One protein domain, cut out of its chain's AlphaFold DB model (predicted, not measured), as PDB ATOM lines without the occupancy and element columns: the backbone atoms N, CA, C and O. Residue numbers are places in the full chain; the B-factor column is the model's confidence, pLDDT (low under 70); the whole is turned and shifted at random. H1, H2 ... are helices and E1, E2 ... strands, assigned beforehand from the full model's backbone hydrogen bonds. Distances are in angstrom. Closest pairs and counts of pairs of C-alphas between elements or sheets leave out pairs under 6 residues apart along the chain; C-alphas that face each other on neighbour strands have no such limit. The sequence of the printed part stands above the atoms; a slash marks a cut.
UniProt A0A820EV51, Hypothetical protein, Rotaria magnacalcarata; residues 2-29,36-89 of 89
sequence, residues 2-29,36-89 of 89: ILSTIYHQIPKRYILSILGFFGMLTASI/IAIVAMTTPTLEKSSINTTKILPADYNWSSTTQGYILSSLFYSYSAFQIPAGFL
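What this domain is: This is residues 2 to 29 and 36 to 89 of the 89 residues of the protein "Hypothetical protein" of Rotaria magnacalcarata (UniProt A0A820EV51). The model is a flat, open frame: H2 and, beyond a cut, H3 run along one long side to a small strand hairpin, E1 and E2, at the far end, and the long helix H4 folds back along the other side, clear of H2. The short H1 makes a corner at the other end. The printed part has 82 residues, mostly helix, in the order H1, H2, H3, E1, E2, H4, with an antiparallel two-stranded sheet. It is extended, with a radius of gyration of the C-alphas of 23.5 A and spans of 69 by 38 by 11 A.

Where its parts are: H1, residues 2 to 9, begins with C-alpha 2 at (-20.263, 42.173, -2.161) and is 11.1 A long. H2, residues 12 to 29, is 26.0 A long, and H3, residues 36 to 42, 10.3 A. E1, residues 46 to 49, is 9.1 A long and E2, residues 53 to 56, 9.2 A. H4, residues 65 to 88, runs 36.1 A to C-alpha 88 at (-8.603, 39.562, 37.103).

How they stand to each other: H1 and H2 are apart, and H2 and H4 are apart. H3 and H4 are close but not clearly touching: their closest C-alphas, of Ile 38 and Gln 68, are 7.2 A apart. They run opposite ways at a shallow tilt of 31 degrees. E1 and E2 form a hairpin, antiparallel at 153 degrees, with N 55 and O 47 at 3.1 A, within hydrogen-bond range. Every O i to N i+4 pair is within that range in H1, H2 and H3, and 16 of 20 in H4.

The domain as a whole: The C-alphas farthest apart, of Thr 5 and Asn 52, are 69.5 A apart. Residues 30 to 35 are not printed; C-alphas 29 and 36 are 10.8 A apart across this cut. No link printed whole is long. Residues 2 to 29 and 73 to 89 stand free. The pLDDT is under 70 at residues 2 to 9 and 46 to 58.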
ATOM      1  N   ILE A   2     -19.237  42.875  -2.968       59.75
ATOM      2  CA  ILE A   2     -20.263  42.173  -2.161       59.75
ATOM      3  C   ILE A   2     -19.754  41.803  -0.747       59.75
ATOM      4  O   ILE A   2     -20.476  41.948   0.235       59.75
ATOM      5  N   LEU A   3     -18.479  41.407  -0.615       60.06
ATOM      6  CA  LEU A   3     -17.867  41.030   0.671       60.06
ATOM      7  C   LEU A   3     -17.779  42.179   1.693       60.06
ATOM      8  O   LEU A   3     -17.990  41.958   2.883       60.06
ATOM      9  N   SER A   4     -17.504  43.408   1.244       61.19
ATOM     10  CA  SER A   4     -17.426  44.582   2.126       61.19
ATOM     11  C   SER A   4     -18.789  44.960   2.711       61.19
ATOM     12  O   SER A   4     -18.866  45.422   3.845       61.19
ATOM     13  N   THR A   5     -19.870  44.716   1.966       64.12
ATOM     14  CA  THR A   5     -21.245  44.980   2.407       64.12
ATOM     15  C   THR A   5     -21.700  43.958   3.451       64.12
ATOM     16  O   THR A   5     -22.312  44.333   4.446       64.12
ATOM     17  N   ILE A   6     -21.328  42.682   3.287       62.00
ATOM     18  CA  ILE A   6     -21.619  41.607   4.257       62.00
ATOM     19  C   ILE A   6     -20.883  41.842   5.585       62.00
ATOM     20  O   ILE A   6     -21.473  41.685   6.651       62.00
ATOM     21  N   TYR A   7     -19.619  42.279   5.533       62.97
ATOM     22  CA  TYR A   7     -18.840  42.593   6.737       62.97
ATOM     23  C   TYR A   7     -19.478  43.709   7.576       62.97
ATOM     24  O   TYR A   7     -19.407  43.681   8.803       62.97
ATOM     25  N   HIS A   8     -20.139  44.676   6.931       62.69
ATOM     26  CA  HIS A   8     -20.847  45.737   7.642       62.69
ATOM     27  C   HIS A   8     -22.179  45.261   8.254       62.69
ATOM     28  O   HIS A   8     -22.590  45.793   9.287       62.69
ATOM     29  N   GLN A   9     -22.835  44.259   7.654       66.62
ATOM     30  CA  GLN A   9     -24.132  43.745   8.111       66.62
ATOM     31  C   GLN A   9     -24.056  42.746   9.263       66.62
ATOM     32  O   GLN A   9     -25.035  42.614   9.991       66.62
ATOM     33  N   ILE A  10     -22.931  42.055   9.458       71.44
ATOM     34  CA  ILE A  10     -22.764  41.140  10.592       71.44
ATOM     35  C   ILE A  10     -22.236  41.947  11.784       71.44
ATOM     36  O   ILE A  10     -21.066  42.344  11.786       71.44
ATOM     37  N   PRO A  11     -23.042  42.199  12.832       81.38
ATOM     38  CA  PRO A  11     -22.533  42.913  13.983       81.38
ATOM     39  C   PRO A  11     -21.485  42.050  14.687       81.38
ATOM     40  O   PRO A  11     -21.707  40.876  14.991       81.38
ATOM     41  N   LYS A  12     -20.341  42.672  14.989       80.94
ATOM     42  CA  LYS A  12     -19.142  42.054  15.593       80.94
ATOM     43  C   LYS A  12     -19.434  41.215  16.851       80.94
ATOM     44  O   LYS A  12     -18.666  40.319  17.184       80.94
ATOM     45  N   ARG A  13     -20.564  41.469  17.519       86.06
ATOM     46  CA  ARG A  13     -21.061  40.730  18.689       86.06
ATOM     47  C   ARG A  13     -21.305  39.244  18.400       86.06
ATOM     48  O   ARG A  13     -20.871  38.419  19.190       86.06
ATOM     49  N   TYR A  14     -21.919  38.893  17.266       88.44
ATOM     50  CA  TYR A  14     -22.178  37.481  16.940       88.44
ATOM     51  C   TYR A  14     -20.893  36.715  16.631       88.44
ATOM     52  O   TYR A  14     -20.752  35.565  17.035       88.44
ATOM     53  N   ILE A  15     -19.935  37.369  15.970       88.69
ATOM     54  CA  ILE A  15     -18.622  36.784  15.679       88.69
ATOM     55  C   ILE A  15     -17.892  36.463  16.990       88.69
ATOM     56  O   ILE A  15     -17.373  35.361  17.142       88.69
ATOM     57  N   LEU A  16     -17.916  37.382  17.964       88.19
ATOM     58  CA  LEU A  16     -17.335  37.162  19.292       88.19
ATOM     59  C   LEU A  16     -18.038  36.036  20.062       88.19
ATOM     60  O   LEU A  16     -17.360  35.210  20.664       88.19
ATOM     61  N   SER A  17     -19.372  35.962  20.023       90.06
ATOM     62  CA  SER A  17     -20.117  34.883  20.688       90.06
ATOM     63  C   SER A  17     -19.816  33.509  20.090       90.06
ATOM     64  O   SER A  17     -19.621  32.553  20.834       90.06
ATOM     65  N   ILE A  18     -19.727  33.406  18.761       92.19
ATOM     66  CA  ILE A  18     -19.372  32.156  18.077       92.19
ATOM     67  C   ILE A  18     -17.924  31.771  18.395       92.19
ATOM     68  O   ILE A  18     -17.653  30.615  18.710       92.19
ATOM     69  N   LEU A  19     -16.999  32.732  18.375       91.56
ATOM     70  CA  LEU A  19     -15.597  32.485  18.702       91.56
ATOM     71  C   LEU A  19     -15.421  32.044  20.164       91.56
ATOM     72  O   LEU A  19     -14.698  31.089  20.432       91.56
ATOM     73  N   GLY A  20     -16.126  32.687  21.097       92.00
ATOM     74  CA  GLY A  20     -16.148  32.291  22.505       92.00
ATOM     75  C   GLY A  20     -16.743  30.896  22.706       92.00
ATOM     76  O   GLY A  20     -16.191  30.096  23.458       92.00
ATOM     77  N   PHE A  21     -17.814  30.566  21.982       92.12
ATOM     78  CA  PHE A  21     -18.414  29.233  22.008       92.12
ATOM     79  C   PHE A  21     -17.431  28.153  21.537       92.12
ATOM     80  O   PHE A  21     -17.220  27.168  22.243       92.12
ATOM     81  N   PHE A  22     -16.760  28.359  20.401       93.75
ATOM     82  CA  PHE A  22     -15.731  27.429  19.929       93.75
ATOM     83  C   PHE A  22     -14.527  27.352  20.873       93.75
ATOM     84  O   PHE A  22     -14.024  26.257  21.112       93.75
ATOM     85  N   GLY A  23     -14.108  28.469  21.474       91.00
ATOM     86  CA  GLY A  23     -13.043  28.478  22.481       91.00
ATOM     87  C   GLY A  23     -13.371  27.601  23.693       91.00
ATOM     88  O   GLY A  23     -12.556  26.774  24.105       91.00
ATOM     89  N   MET A  24     -14.597  27.707  24.214       87.62
ATOM     90  CA  MET A  24     -15.075  26.870  25.322       87.62
ATOM     91  C   MET A  24     -15.206  25.391  24.928       87.62
ATOM     92  O   MET A  24     -14.891  24.505  25.729       87.62
ATOM     93  N   LEU A  25     -15.619  25.100  23.691       91.75
ATOM     94  CA  LEU A  25     -15.666  23.733  23.167       91.75
ATOM     95  C   LEU A  25     -14.273  23.103  23.087       91.75
ATOM     96  O   LEU A  25     -14.069  22.005  23.603       91.75
ATOM     97  N   THR A  26     -13.298  23.792  22.492       88.69
ATOM     98  CA  THR A  26     -11.926  23.276  22.374       88.69
ATOM     99  C   THR A  26     -11.290  23.050  23.748       88.69
ATOM    100  O   THR A  26     -10.648  22.019  23.955       88.69
ATOM    101  N   ALA A  27     -11.528  23.944  24.714       87.31
ATOM    102  CA  ALA A  27     -11.065  23.769  26.094       87.31
ATOM    103  C   ALA A  27     -11.663  22.516  26.761       87.31
ATOM    104  O   ALA A  27     -10.963  21.775  27.455       87.31
ATOM    105  N   SER A  28     -12.945  22.241  26.505       84.94
ATOM    106  CA  SER A  28     -13.642  21.072  27.051       84.94
ATOM    107  C   SER A  28     -13.147  19.759  26.430       84.94
ATOM    108  O   SER A  28     -13.006  18.760  27.134       84.94
ATOM    109  N   ILE A  29     -12.818  19.758  25.134       89.19
ATOM    110  CA  ILE A  29     -12.278  18.585  24.422       89.19
ATOM    111  C   ILE A  29     -10.859  18.252  24.897       89.19
ATOM    112  O   ILE A  29     -10.565  17.090  25.176       89.19
ATOM    113  N   ILE A  36      -8.999   9.967  28.667       88.06
ATOM    114  CA  ILE A  36      -8.953   8.835  27.729       88.06
ATOM    115  C   ILE A  36      -7.537   8.245  27.669       88.06
ATOM    116  O   ILE A  36      -7.373   7.025  27.689       88.06
ATOM    117  N   ALA A  37      -6.508   9.094  27.654       89.50
ATOM    118  CA  ALA A  37      -5.112   8.668  27.594       89.50
ATOM    119  C   ALA A  37      -4.711   7.803  28.799       89.50
ATOM    120  O   ALA A  37      -4.069   6.771  28.620       89.50
ATOM    121  N   ILE A  38      -5.133   8.162  30.016       89.00
ATOM    122  CA  ILE A  38      -4.793   7.382  31.214       89.00
ATOM    123  C   ILE A  38      -5.393   5.970  31.189       89.00
ATOM    124  O   ILE A  38      -4.752   5.021  31.639       89.00
ATOM    125  N   VAL A  39      -6.585   5.809  30.607       86.94
ATOM    126  CA  VAL A  39      -7.209   4.493  30.412       86.94
ATOM    127  C   VAL A  39      -6.415   3.682  29.392       86.94
ATOM    128  O   VAL A  39      -6.123   2.515  29.642       86.94
ATOM    129  N   ALA A  40      -5.996   4.295  28.284       85.38
ATOM    130  CA  ALA A  40      -5.184   3.618  27.273       85.38
ATOM    131  C   ALA A  40      -3.823   3.145  27.822       85.38
ATOM    132  O   ALA A  40      -3.398   2.043  27.506       85.38
ATOM    133  N   MET A  41      -3.176   3.931  28.690       84.81
ATOM    134  CA  MET A  41      -1.862   3.598  29.269       84.81
ATOM    135  C   MET A  41      -1.912   2.539  30.383       84.81
ATOM    136  O   MET A  41      -0.882   1.971  30.745       84.81
ATOM    137  N   THR A  42      -3.092   2.290  30.956       85.69
ATOM    138  CA  THR A  42      -3.273   1.371  32.096       85.69
ATOM    139  C   THR A  42      -4.050   0.110  31.730       85.69
ATOM    140  O   THR A  42      -4.133  -0.821  32.530       85.69
ATOM    141  N   THR A  43      -4.589   0.047  30.511       82.00
ATOM    142  CA  THR A  43      -5.287  -1.135  30.006       82.00
ATOM    143  C   THR A  43      -4.278  -2.091  29.365       82.00
ATOM    144  O   THR A  43      -3.584  -1.694  28.431       82.00
ATOM    145  N   PRO A  44      -4.186  -3.357  29.814       73.75
ATOM    146  CA  PRO A  44      -3.329  -4.344  29.167       73.75
ATOM    147  C   PRO A  44      -3.851  -4.661  27.760       73.75
ATOM    148  O   PRO A  44      -5.033  -4.962  27.571       73.75
ATOM    149  N   THR A  45      -2.974  -4.614  26.760       73.69
ATOM    150  CA  THR A  45      -3.330  -4.943  25.378       73.69
ATOM    151  C   THR A  45      -3.308  -6.454  25.167       73.69
ATOM    152  O   THR A  45      -2.308  -7.129  25.420       73.69
ATOM    153  N   LEU A  46      -4.423  -6.997  24.677       68.25
ATOM    154  CA  LEU A  46      -4.524  -8.403  24.300       68.25
ATOM    155  C   LEU A  46      -4.072  -8.572  22.848       68.25
ATOM    156  O   LEU A  46      -4.849  -8.328  21.925       68.25
ATOM    157  N   GLU A  47      -2.840  -9.028  22.632       64.00
ATOM    158  CA  GLU A  47      -2.428  -9.480  21.305       64.00
ATOM    159  C   GLU A  47      -2.903 -10.921  21.085       64.00
ATOM    160  O   GLU A  47      -2.424 -11.886  21.696       64.00
ATOM    161  N   LYS A  48      -3.877 -11.084  20.184       57.47
ATOM    162  CA  LYS A  48      -4.244 -12.399  19.650       57.47
ATOM    163  C   LYS A  48      -3.159 -12.843  18.672       57.47
ATOM    164  O   LYS A  48      -3.163 -12.437  17.514       57.47
ATOM    165  N   SER A  49      -2.243 -13.693  19.128       56.12
ATOM    166  CA  SER A  49      -1.319 -14.386  18.231       56.12
ATOM    167  C   SER A  49      -2.091 -15.405  17.388       56.12
ATOM    168  O   SER A  49      -2.939 -16.129  17.914       56.12
ATOM    169  N   SER A  50      -1.774 -15.498  16.091       57.31
ATOM    170  CA  SER A  50      -2.410 -16.381  15.091       57.31
ATOM    171  C   SER A  50      -2.340 -17.890  15.411       57.31
ATOM    172  O   SER A  50      -2.859 -18.704  14.652       57.31
ATOM    173  N   ILE A  51      -1.709 -18.282  16.519       61.50
ATOM    174  CA  ILE A  51      -1.543 -19.666  16.973       61.50
ATOM    175  C   ILE A  51      -2.148 -19.783  18.376       61.50
ATOM    176  O   ILE A  51      -1.383 -19.758  19.327       61.50
ATOM    177  N   ASN A  52      -3.479 -19.828  18.534       59.09
ATOM    178  CA  ASN A  52      -4.227 -20.144  19.778       59.09
ATOM    179  C   ASN A  52      -3.558 -19.783  21.133       59.09
ATOM    180  O   ASN A  52      -3.680 -20.508  22.117       59.09
ATOM    181  N   THR A  53      -2.842 -18.662  21.204       62.12
ATOM    182  CA  THR A  53      -2.084 -18.217  22.373       62.12
ATOM    183  C   THR A  53      -2.316 -16.725  22.488       62.12
ATOM    184  O   THR A  53      -1.812 -15.914  21.714       62.12
ATOM    185  N   THR A  54      -3.168 -16.348  23.434       61.00
ATOM    186  CA  THR A  54      -3.364 -14.952  23.812       61.00
ATOM    187  C   THR A  54      -2.147 -14.515  24.607       61.00
ATOM    188  O   THR A  54      -1.974 -14.935  25.752       61.00
ATOM    189  N   LYS A  55      -1.286 -13.693  24.004       59.47
ATOM    190  CA  LYS A  55      -0.225 -13.017  24.745       59.47
ATOM    191  C   LYS A  55      -0.846 -11.784  25.390       59.47
ATOM    192  O   LYS A  55      -1.276 -10.861  24.704       59.47
ATOM    193  N   ILE A  56      -0.948 -11.807  26.716       65.31
ATOM    194  CA  ILE A  56      -1.316 -10.625  27.493       65.31
ATOM    195  C   ILE A  56      -0.045  -9.791  27.588       65.31
ATOM    196  O   ILE A  56       0.890 -10.178  28.292       65.31
ATOM    197  N   LEU A  57       0.018  -8.689  26.843       68.19
ATOM    198  CA  LEU A  57       1.068  -7.709  27.069       68.19
ATOM    199  C   LEU A  57       0.728  -6.974  28.373       68.19
ATOM    200  O   LEU A  57      -0.433  -6.586  28.568       68.19
ATOM    201  N   PRO A  58       1.687  -6.830  29.302       67.00
ATOM    202  CA  PRO A  58       1.460  -6.041  30.501       67.00
ATOM    203  C   PRO A  58       1.129  -4.600  30.098       67.00
ATOM    204  O   PRO A  58       1.646  -4.104  29.100       67.00
ATOM    205  N   ALA A  59       0.259  -3.939  30.864       74.69
ATOM    206  CA  ALA A  59       0.017  -2.513  30.677       74.69
ATOM    207  C   ALA A  59       1.338  -1.739  30.811       74.69
ATOM    208  O   ALA A  59       2.140  -2.061  31.696       74.69
ATOM    209  N   ASP A  60       1.533  -0.711  29.979       75.94
ATOM    210  CA  ASP A  60       2.744   0.123  30.003       75.94
ATOM    211  C   ASP A  60       2.990   0.717  31.399       75.94
ATOM    212  O   ASP A  60       4.134   0.850  31.836       75.94
ATOM    213  N   TYR A  61       1.909   1.020  32.127       77.69
ATOM    214  CA  TYR A  61       1.955   1.464  33.515       77.69
ATOM    215  C   TYR A  61       0.953   0.712  34.398       77.69
ATOM    216  O   TYR A  61      -0.258   0.771  34.195       77.69
ATOM    217  N   ASN A  62       1.449   0.084  35.470       79.62
ATOM    218  CA  ASN A  62       0.621  -0.517  36.524       79.62
ATOM    219  C   ASN A  62       0.159   0.540  37.551       79.62
ATOM    220  O   ASN A  62       0.454   0.450  38.746       79.62
ATOM    221  N   TRP A  63      -0.494   1.607  37.087       83.69
ATOM    222  CA  TRP A  63      -1.044   2.626  37.984       83.69
ATOM    223  C   TRP A  63      -2.312   2.113  38.661       83.69
ATOM    224  O   TRP A  63      -3.275   1.736  37.996       83.69
ATOM    225  N   SER A  64      -2.332   2.155  39.995       85.38
ATOM    226  CA  SER A  64      -3.550   1.898  40.761       85.38
ATOM    227  C   SER A  64      -4.584   3.002  40.521       85.38
ATOM    228  O   SER A  64      -4.244   4.137  40.167       85.38
ATOM    229  N   SER A  65      -5.859   2.695  40.766       85.81
ATOM    230  CA  SER A  65      -6.961   3.663  40.682       85.81
ATOM    231  C   SER A  65      -6.712   4.921  41.526       85.81
ATOM    232  O   SER A  65      -7.094   6.019  41.127       85.81
ATOM    233  N   THR A  66      -6.002   4.791  42.650       90.12
ATOM    234  CA  THR A  66      -5.586   5.917  43.495       90.12
ATOM    235  C   THR A  66      -4.635   6.864  42.760       90.12
ATOM    236  O   THR A  66      -4.853   8.075  42.760       90.12
ATOM    237  N   THR A  67      -3.611   6.335  42.085       89.50
ATOM    238  CA  THR A  67      -2.655   7.149  41.316       89.50
ATOM    239  C   THR A  67      -3.333   7.836  40.134       89.50
ATOM    240  O   THR A  67      -3.087   9.015  39.882       89.50
ATOM    241  N   GLN A  68      -4.248   7.138  39.456       89.44
ATOM    242  CA  GLN A  68      -5.068   7.738  38.401       89.44
ATOM    243  C   GLN A  68      -5.923   8.894  38.937       89.44
ATOM    244  O   GLN A  68      -5.991   9.957  38.319       89.44
ATOM    245  N   GLY A  69      -6.513   8.714  40.122       89.56
ATOM    246  CA  GLY A  69      -7.264   9.748  40.828       89.56
ATOM    247  C   GLY A  69      -6.418  10.978  41.159       89.56
ATOM    248  O   GLY A  69      -6.878  12.099  40.952       89.56
ATOM    249  N   TYR A  70      -5.163  10.799  41.589       92.19
ATOM    250  CA  TYR A  70      -4.258  11.926  41.833       92.19
ATOM    251  C   TYR A  70      -3.978  12.732  40.563       92.19
ATOM    252  O   TYR A  70      -4.079  13.959  40.597       92.19
ATOM    253  N   ILE A  71      -3.714  12.061  39.441       89.69
ATOM    254  CA  ILE A  71      -3.480  12.717  38.144       89.69
ATOM    255  C   ILE A  71      -4.733  13.478  37.685       89.69
ATOM    256  O   ILE A  71      -4.641  14.628  37.265       89.69
ATOM    257  N   LEU A  72      -5.922  12.885  37.815       87.38
ATOM    258  CA  LEU A  72      -7.174  13.571  37.475       87.38
ATOM    259  C   LEU A  72      -7.455  14.766  38.402       87.38
ATOM    260  O   LEU A  72      -7.922  15.813  37.947       87.38
ATOM    261  N   SER A  73      -7.158  14.629  39.696       89.12
ATOM    262  CA  SER A  73      -7.385  15.679  40.694       89.12
ATOM    263  C   SER A  73      -6.449  16.875  40.511       89.12
ATOM    264  O   SER A  73      -6.887  18.018  40.646       89.12
ATOM    265  N   SER A  74      -5.188  16.652  40.122       90.06
ATOM    266  CA  SER A  74      -4.219  17.735  39.911       90.06
ATOM    267  C   SER A  74      -4.646  18.669  38.773       90.06
ATOM    268  O   SER A  74      -4.497  19.887  38.881       90.06
ATOM    269  N   LEU A  75      -5.283  18.132  37.726       86.00
ATOM    270  CA  LEU A  75      -5.870  18.914  36.633       86.00
ATOM    271  C   LEU A  75      -7.070  19.758  37.069       86.00
ATOM    272  O   LEU A  75      -7.390  20.763  36.430       86.00
ATOM    273  N   PHE A  76      -7.782  19.349  38.119       84.25
ATOM    274  CA  PHE A  76      -8.850  20.160  38.699       84.25
ATOM    275  C   PHE A  76      -8.266  21.329  39.497       84.25
ATOM    276  O   PHE A  76      -8.609  22.478  39.226       84.25
ATOM    277  N   TYR A  77      -7.306  21.056  40.385       88.56
ATOM    278  CA  TYR A  77      -6.636  22.095  41.173       88.56
ATOM    279  C   TYR A  77      -5.899  23.119  40.309       88.56
ATOM    280  O   TYR A  77      -5.961  24.315  40.589       88.56
ATOM    281  N   SER A  78      -5.263  22.668  39.227       86.88
ATOM    282  CA  SER A  78      -4.599  23.556  38.268       86.88
ATOM    283  C   SER A  78      -5.591  24.547  37.658       86.88
ATOM    284  O   SER A  78      -5.342  25.749  37.641       86.88
ATOM    285  N   TYR A  79      -6.752  24.066  37.207       83.06
ATOM    286  CA  TYR A  79      -7.768  24.921  36.599       83.06
ATOM    287  C   TYR A  79      -8.292  25.982  37.577       83.06
ATOM    288  O   TYR A  79      -8.333  27.162  37.236       83.06
ATOM    289  N   SER A  80      -8.612  25.586  38.812       85.62
ATOM    290  CA  SER A  80      -9.048  26.523  39.854       85.62
ATOM    291  C   SER A  80      -7.991  27.583  40.167       85.62
ATOM    292  O   SER A  80      -8.333  28.751  40.329       85.62
ATOM    293  N   ALA A  81      -6.713  27.201  40.211       87.94
ATOM    294  CA  ALA A  81      -5.622  28.128  40.492       87.94
ATOM    295  C   ALA A  81      -5.429  29.165  39.375       87.94
ATOM    296  O   ALA A  81      -5.245  30.345  39.662       87.94
ATOM    297  N   PHE A  82      -5.501  28.752  38.107       86.94
ATOM    298  CA  PHE A  82      -5.280  29.657  36.972       86.94
ATOM    299  C   PHE A  82      -6.494  30.521  36.622       86.94
ATOM    300  O   PHE A  82      -6.328  31.601  36.058       86.94
ATOM    301  N   GLN A  83      -7.706  30.095  36.976       84.81
ATOM    302  CA  GLN A  83      -8.913  30.859  36.672       84.81
ATOM    303  C   GLN A  83      -9.027  32.153  37.493       84.81
ATOM    304  O   GLN A  83      -9.578  33.129  36.991       84.81
ATOM    305  N   ILE A  84      -8.477  32.202  38.715       87.62
ATOM    306  CA  ILE A  84      -8.552  33.406  39.560       87.62
ATOM    307  C   ILE A  84      -7.739  34.575  38.973       87.62
ATOM    308  O   ILE A  84      -8.321  35.643  38.781       87.62
ATOM    309  N   PRO A  85      -6.451  34.415  38.610       89.81
ATOM    310  CA  PRO A  85      -5.704  35.475  37.932       89.81
ATOM    311  C   PRO A  85      -6.260  35.806  36.545       89.81
ATOM    312  O   PRO A  85      -6.311  36.973  36.176       89.81
ATOM    313  N   ALA A  86      -6.705  34.797  35.788       85.81
ATOM    314  CA  ALA A  86      -7.248  34.998  34.445       85.81
ATOM    315  C   ALA A  86      -8.582  35.760  34.431       85.81
ATOM    316  O   ALA A  86      -8.923  36.345  33.414       85.81
ATOM    317  N   GLY A  87      -9.348  35.733  35.527       83.94
ATOM    318  CA  GLY A  87     -10.544  36.563  35.681       83.94
ATOM    319  C   GLY A  87     -10.244  37.991  36.143       83.94
ATOM    320  O   GLY A  87     -11.111  38.854  36.031       83.94
ATOM    321  N   PHE A  88      -9.049  38.233  36.688       88.88
ATOM    322  CA  PHE A  88      -8.603  39.562  37.103       88.88
ATOM    323  C   PHE A  88      -7.965  40.355  35.952       88.88
ATOM    324  O   PHE A  88      -8.080  41.580  35.929       88.88
ATOM    325  N   LEU A  89      -7.282  39.662  35.035       73.94
ATOM    326  CA  LEU A  89      -6.655  40.223  33.835       73.94
ATOM    327  C   LEU A  89      -7.669  40.402  32.693       73.94
ATOM    328  O   LEU A  89      -7.573  41.436  31.995       73.94
TER     329      LEU A  89